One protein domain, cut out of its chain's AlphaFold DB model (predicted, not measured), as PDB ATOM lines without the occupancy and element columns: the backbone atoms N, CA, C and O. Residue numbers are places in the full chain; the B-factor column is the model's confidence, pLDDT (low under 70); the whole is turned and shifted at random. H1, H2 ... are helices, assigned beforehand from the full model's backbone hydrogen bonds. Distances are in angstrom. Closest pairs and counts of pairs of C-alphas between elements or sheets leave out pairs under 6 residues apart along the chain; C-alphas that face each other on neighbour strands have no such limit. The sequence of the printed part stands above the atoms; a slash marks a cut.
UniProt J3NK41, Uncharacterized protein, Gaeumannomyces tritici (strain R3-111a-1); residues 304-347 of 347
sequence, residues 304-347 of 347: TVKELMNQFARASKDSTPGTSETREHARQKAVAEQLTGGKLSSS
ATOM      1  N   THR A 304     -18.030 -27.862 -24.319       90.50
ATOM      2  CA  THR A 304     -18.279 -27.939 -25.762       90.50
ATOM      3  C   THR A 304     -17.522 -26.843 -26.517       90.50
ATOM      4  O   THR A 304     -17.187 -25.794 -25.967       90.50
ATOM      5  N   VAL A 305     -17.287 -27.022 -27.826       89.69
ATOM      6  CA  VAL A 305     -16.686 -25.966 -28.673       89.69
ATOM      7  C   VAL A 305     -17.518 -24.678 -28.621       89.69
ATOM      8  O   VAL A 305     -16.961 -23.582 -28.621       89.69
ATOM      9  N   LYS A 306     -18.848 -24.802 -28.521       86.06
ATOM     10  CA  LYS A 306     -19.771 -23.671 -28.359       86.06
ATOM     11  C   LYS A 306     -19.492 -22.906 -27.064       86.06
ATOM     12  O   LYS A 306     -19.442 -21.681 -27.088       86.06
ATOM     13  N   GLU A 307     -19.270 -23.604 -25.955       84.75
ATOM     14  CA  GLU A 307     -18.909 -22.988 -24.674       84.75
ATOM     15  C   GLU A 307     -17.513 -22.368 -24.698       84.75
ATOM     16  O   GLU A 307     -17.370 -21.222 -24.275       84.75
ATOM     17  N   LEU A 308     -16.508 -23.046 -25.265       84.38
ATOM     18  CA  LEU A 308     -15.173 -22.467 -25.475       84.38
ATOM     19  C   LEU A 308     -15.251 -21.164 -26.286       84.38
ATOM     20  O   LEU A 308     -14.637 -20.158 -25.925       84.38
ATOM     21  N   MET A 309     -16.050 -21.164 -27.357       84.50
ATOM     22  CA  MET A 309     -16.259 -19.992 -28.206       84.50
ATOM     23  C   MET A 309     -16.981 -18.874 -27.448       84.50
ATOM     24  O   MET A 309     -16.568 -17.720 -27.530       84.50
ATOM     25  N   ASN A 310     -18.006 -19.201 -26.657       81.62
ATOM     26  CA  ASN A 310     -18.730 -18.231 -25.832       81.62
ATOM     27  C   ASN A 310     -17.829 -17.600 -24.758       81.62
ATOM     28  O   ASN A 310     -17.898 -16.390 -24.537       81.62
ATOM     29  N   GLN A 311     -16.941 -18.393 -24.149       77.12
ATOM     30  CA  GLN A 311     -15.948 -17.930 -23.179       77.12
ATOM     31  C   GLN A 311     -14.883 -17.007 -23.796       77.12
ATOM     32  O   GLN A 311     -14.313 -16.182 -23.078       77.12
ATOM     33  N   PHE A 312     -14.570 -17.165 -25.088       73.94
ATOM     34  CA  PHE A 312     -13.601 -16.329 -25.807       73.94
ATOM     35  C   PHE A 312     -14.236 -15.068 -26.402       73.94
ATOM     36  O   PHE A 312     -13.665 -13.984 -26.298       73.94
ATOM     37  N   ALA A 313     -15.434 -15.185 -26.982       72.62
ATOM     38  CA  ALA A 313     -16.110 -14.123 -27.728       72.62
ATOM     39  C   ALA A 313     -16.563 -12.930 -26.865       72.62
ATOM     40  O   ALA A 313     -17.159 -11.997 -27.399       72.62
ATOM     41  N   ARG A 314     -16.345 -12.965 -25.535       60.56
ATOM     42  CA  ARG A 314     -16.915 -12.025 -24.542       60.56
ATOM     43  C   ARG A 314     -18.439 -11.843 -24.678       60.56
ATOM     44  O   ARG A 314     -19.010 -10.928 -24.098       60.56
ATOM     45  N   ALA A 315     -19.094 -12.711 -25.452       53.84
ATOM     46  CA  ALA A 315     -20.517 -12.678 -25.761       53.84
ATOM     47  C   ALA A 315     -21.341 -13.427 -24.708       53.84
ATOM     48  O   ALA A 315     -22.571 -13.352 -24.711       53.84
ATOM     49  N   SER A 316     -20.679 -14.141 -23.793       52.88
ATOM     50  CA  SER A 316     -21.332 -14.705 -22.624       52.88
ATOM     51  C   SER A 316     -21.797 -13.567 -21.710       52.88
ATOM     52  O   SER A 316     -21.002 -12.977 -20.980       52.88
ATOM     53  N   LYS A 317     -23.105 -13.299 -21.700       51.12
ATOM     54  CA  LYS A 317     -23.802 -12.634 -20.585       51.12
ATOM     55  C   LYS A 317     -23.849 -13.560 -19.358       51.12
ATOM     56  O   LYS A 317     -24.899 -13.710 -18.743       51.12
ATOM     57  N   ASP A 318     -22.749 -14.245 -19.054       51.06
ATOM     58  CA  ASP A 318     -22.673 -15.082 -17.866       51.06
ATOM     59  C   ASP A 318     -22.375 -14.140 -16.704       51.06
ATOM     60  O   ASP A 318     -21.237 -13.762 -16.436       51.06
ATOM     61  N   SER A 319     -23.448 -13.626 -16.109       48.69
ATOM     62  CA  SER A 319     -23.428 -12.654 -15.021       48.69
ATOM     63  C   SER A 319     -23.165 -13.332 -13.676       48.69
ATOM     64  O   SER A 319     -23.771 -12.960 -12.673       48.69
ATOM     65  N   THR A 320     -22.320 -14.365 -13.648       56.56
ATOM     66  CA  THR A 320     -21.821 -14.941 -12.400       56.56
ATOM     67  C   THR A 320     -20.679 -14.044 -11.910       56.56
ATOM     68  O   THR A 320     -19.625 -14.003 -12.554       56.56
ATOM     69  N   PRO A 321     -20.860 -13.274 -10.823       45.75
ATOM     70  CA  PRO A 321     -19.808 -12.399 -10.311       45.75
ATOM     71  C   PRO A 321     -18.570 -13.233  -9.933       45.75
ATOM     72  O   PRO A 321     -18.677 -14.185  -9.165       45.75
ATOM     73  N   GLY A 322     -17.407 -12.898 -10.511       58.47
ATOM     74  CA  GLY A 322     -16.099 -13.488 -10.177       58.47
ATOM     75  C   GLY A 322     -15.432 -14.373 -11.245       58.47
ATOM     76  O   GLY A 322     -14.239 -14.656 -11.134       58.47
ATOM     77  N   THR A 323     -16.117 -14.797 -12.315       66.12
ATOM     78  CA  THR A 323     -15.525 -15.716 -13.324       66.12
ATOM     79  C   THR A 323     -14.511 -15.039 -14.256       66.12
ATOM     80  O   THR A 323     -13.506 -15.643 -14.642       66.12
ATOM     81  N   SER A 324     -14.729 -13.769 -14.609       67.38
ATOM     82  CA  SER A 324     -13.765 -12.971 -15.376       67.38
ATOM     83  C   SER A 324     -12.554 -12.570 -14.535       67.38
ATOM     84  O   SER A 324     -11.424 -12.718 -14.993       67.38
ATOM     85  N   GLU A 325     -12.778 -12.131 -13.295       76.19
ATOM     86  CA  GLU A 325     -11.731 -11.682 -12.365       76.19
ATOM     87  C   GLU A 325     -10.770 -12.823 -12.019       76.19
ATOM     88  O   GLU A 325      -9.556 -12.672 -12.134       76.19
ATOM     89  N   THR A 326     -11.287 -14.010 -11.698       80.06
ATOM     90  CA  THR A 326     -10.463 -15.203 -11.427       80.06
ATOM     91  C   THR A 326      -9.602 -15.610 -12.625       80.06
ATOM     92  O   THR A 326      -8.422 -15.933 -12.463       80.06
ATOM     93  N   ARG A 327     -10.142 -15.540 -13.848       79.94
ATOM     94  CA  ARG A 327      -9.384 -15.795 -15.084       79.94
ATOM     95  C   ARG A 327      -8.300 -14.744 -15.314       79.94
ATOM     96  O   ARG A 327      -7.198 -15.087 -15.744       79.94
ATOM     97  N   GLU A 328      -8.609 -13.475 -15.075       83.50
ATOM     98  CA  GLU A 328      -7.649 -12.380 -15.200       83.50
ATOM     99  C   GLU A 328      -6.531 -12.501 -14.164       83.50
ATOM    100  O   GLU A 328      -5.365 -12.421 -14.546       83.50
ATOM    101  N   HIS A 329      -6.846 -12.823 -12.909       87.19
ATOM    102  CA  HIS A 329      -5.855 -13.115 -11.874       87.19
ATOM    103  C   HIS A 329      -4.965 -14.309 -12.240       87.19
ATOM    104  O   HIS A 329      -3.743 -14.217 -12.119       87.19
ATOM    105  N   ALA A 330      -5.533 -15.402 -12.762       86.25
ATOM    106  CA  ALA A 330      -4.752 -16.553 -13.224       86.25
ATOM    107  C   ALA A 330      -3.805 -16.190 -14.382       86.25
ATOM    108  O   ALA A 330      -2.660 -16.641 -14.417       86.25
ATOM    109  N   ARG A 331      -4.243 -15.332 -15.313       88.00
ATOM    110  CA  ARG A 331      -3.400 -14.830 -16.412       88.00
ATOM    111  C   ARG A 331      -2.312 -13.884 -15.922       88.00
ATOM    112  O   ARG A 331      -1.171 -14.027 -16.345       88.00
ATOM    113  N   GLN A 332      -2.644 -12.943 -15.040       90.88
ATOM    114  CA  GLN A 332      -1.673 -12.029 -14.434       90.88
ATOM    115  C   GLN A 332      -0.597 -12.809 -13.681       90.88
ATOM    116  O   GLN A 332       0.589 -12.544 -13.857       90.88
ATOM    117  N   LYS A 333      -1.008 -13.829 -12.921       90.94
ATOM    118  CA  LYS A 333      -0.100 -14.760 -12.257       90.94
ATOM    119  C   LYS A 333       0.789 -15.492 -13.265       90.94
ATOM    120  O   LYS A 333       2.001 -15.448 -13.119       90.94
ATOM    121  N   ALA A 334       0.224 -16.088 -14.317       89.81
ATOM    122  CA  ALA A 334       1.006 -16.795 -15.336       89.81
ATOM    123  C   ALA A 334       2.034 -15.888 -16.039       89.81
ATOM    124  O   ALA A 334       3.166 -16.304 -16.276       89.81
ATOM    125  N   VAL A 335       1.666 -14.638 -16.337       92.62
ATOM    126  CA  VAL A 335       2.589 -13.643 -16.906       92.62
ATOM    127  C   VAL A 335       3.694 -13.294 -15.910       92.62
ATOM    128  O   VAL A 335       4.863 -13.266 -16.288       92.62
ATOM    129  N   ALA A 336       3.353 -13.068 -14.638       91.88
ATOM    130  CA  ALA A 336       4.338 -12.792 -13.597       91.88
ATOM    131  C   ALA A 336       5.320 -13.961 -13.414       91.88
ATOM    132  O   ALA A 336       6.524 -13.737 -13.336       91.88
ATOM    133  N   GLU A 337       4.836 -15.204 -13.414       90.56
ATOM    134  CA  GLU A 337       5.670 -16.406 -13.293       90.56
ATOM    135  C   GLU A 337       6.627 -16.571 -14.480       90.56
ATOM    136  O   GLU A 337       7.813 -16.824 -14.285       90.56
ATOM    137  N   GLN A 338       6.145 -16.369 -15.712       89.69
ATOM    138  CA  GLN A 338       6.985 -16.448 -16.913       89.69
ATOM    139  C   GLN A 338       8.054 -15.351 -16.964       89.69
ATOM    140  O   GLN A 338       9.154 -15.592 -17.450       89.69
ATOM    141  N   LEU A 339       7.746 -14.147 -16.473       90.94
ATOM    142  CA  LEU A 339       8.698 -13.033 -16.456       90.94
ATOM    143  C   LEU A 339       9.725 -13.140 -15.325       90.94
ATOM    144  O   LEU A 339      10.854 -12.685 -15.486       90.94
ATOM    145  N   THR A 340       9.338 -13.705 -14.180       88.00
ATOM    146  CA  THR A 340      10.211 -13.826 -13.000       88.00
ATOM    147  C   THR A 340      10.999 -15.136 -12.961       88.00
ATOM    148  O   THR A 340      11.939 -15.239 -12.177       88.00
ATOM    149  N   GLY A 341      10.652 -16.117 -13.806       81.19
ATOM    150  CA  GLY A 341      11.319 -17.423 -13.867       81.19
ATOM    151  C   GLY A 341      11.025 -18.318 -12.658       81.19
ATOM    152  O   GLY A 341      11.792 -19.229 -12.367       81.19
ATOM    153  N   GLY A 342       9.948 -18.043 -11.914       80.38
ATOM    154  CA  GLY A 342       9.571 -18.793 -10.718       80.38
ATOM    155  C   GLY A 342       8.067 -19.041 -10.640       80.38
ATOM    156  O   GLY A 342       7.270 -18.197 -11.033       80.38
ATOM    157  N   LYS A 343       7.663 -20.206 -10.119       82.75
ATOM    158  CA  LYS A 343       6.253 -20.531  -9.847       82.75
ATOM    159  C   LYS A 343       5.828 -19.942  -8.500       82.75
ATOM    160  O   LYS A 343       6.476 -20.193  -7.483       82.75
ATOM    161  N   LEU A 344       4.741 -19.177  -8.484       77.00
ATOM    162  CA  LEU A 344       4.193 -18.578  -7.272       77.00
ATOM    163  C   LEU A 344       3.219 -19.580  -6.642       77.00
ATOM    164  O   LEU A 344       2.253 -20.009  -7.278       77.00
ATOM    165  N   SER A 345       3.450 -19.967  -5.385       61.16
ATOM    166  CA  SER A 345       2.514 -20.844  -4.669       61.16
ATOM    167  C   SER A 345       1.126 -20.196  -4.634       61.16
ATOM    168  O   SER A 345       0.996 -19.016  -4.309       61.16
ATOM    169  N   SER A 346       0.086 -20.929  -5.033       59.72
ATOM    170  CA  SER A 346      -1.296 -20.503  -4.795       59.72
ATOM    171  C   SER A 346      -1.617 -20.722  -3.318       59.72
ATOM    172  O   SER A 346      -1.830 -21.867  -2.916       59.72
ATOM    173  N   SER A 347      -1.591 -19.651  -2.526       41.66
ATOM    174  CA  SER A 347      -2.180 -19.621  -1.183       41.66
ATOM    175  C   SER A 347      -3.687 -19.461  -1.258       41.66
ATOM    176  O   SER A 347      -4.100 -18.558  -2.027       41.66
TER     177      SER A 347
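Overview. This is residues 304 to 347 of the 347 residues of an uncharacterized protein of Gaeumannomyces tritici (strain R3-111a-1) (UniProt J3NK41). One long straight helix, H2, makes most of the length, and a short helix, H1, sits off beyond its first end at the far side of a looping link, without packing on it. Past the other end of H2, residues 341 to 347 fold back as a tail. The printed part has 44 residues with two named helices, H1 then H2, and no named strand: all helix. It is only just loose, close to extended, with a radius of gyration of the C-alphas of 13.5 A, and elongated, spanning 34 by 21 by 15 A.

Arrangement. Look first at H2, residues 323 to 340, whose N-to-C direction is (1.00, -0.02, -0.07). H1, residues 305 to 312, has the direction (0.33, 0.88, 0.34). The two are apart, with no C-alpha of the one within 8 A of the other. In H1 and H2, every O i to N i+4 pair is within hydrogen-bond range.

Along the chain. Find C-alpha 323 at (-15.525, -15.716, -13.324); from there H2 runs 25.8 A to C-alpha 340 at (10.211, -13.826, -13.000). H1 begins at C-alpha 305, at (-16.686, -25.966, -28.673).

Size, cuts and confidence. The C-alphas of Lys 317 and Gly 341 are the two farthest apart, 36.1 A. The printed part has no cut, and the link from H1 to H2 is short, with 10 residues. The pLDDT is under 70 at residues 314 to 324, of which 323 and 324 belong to H2, and at residues 345 to 347.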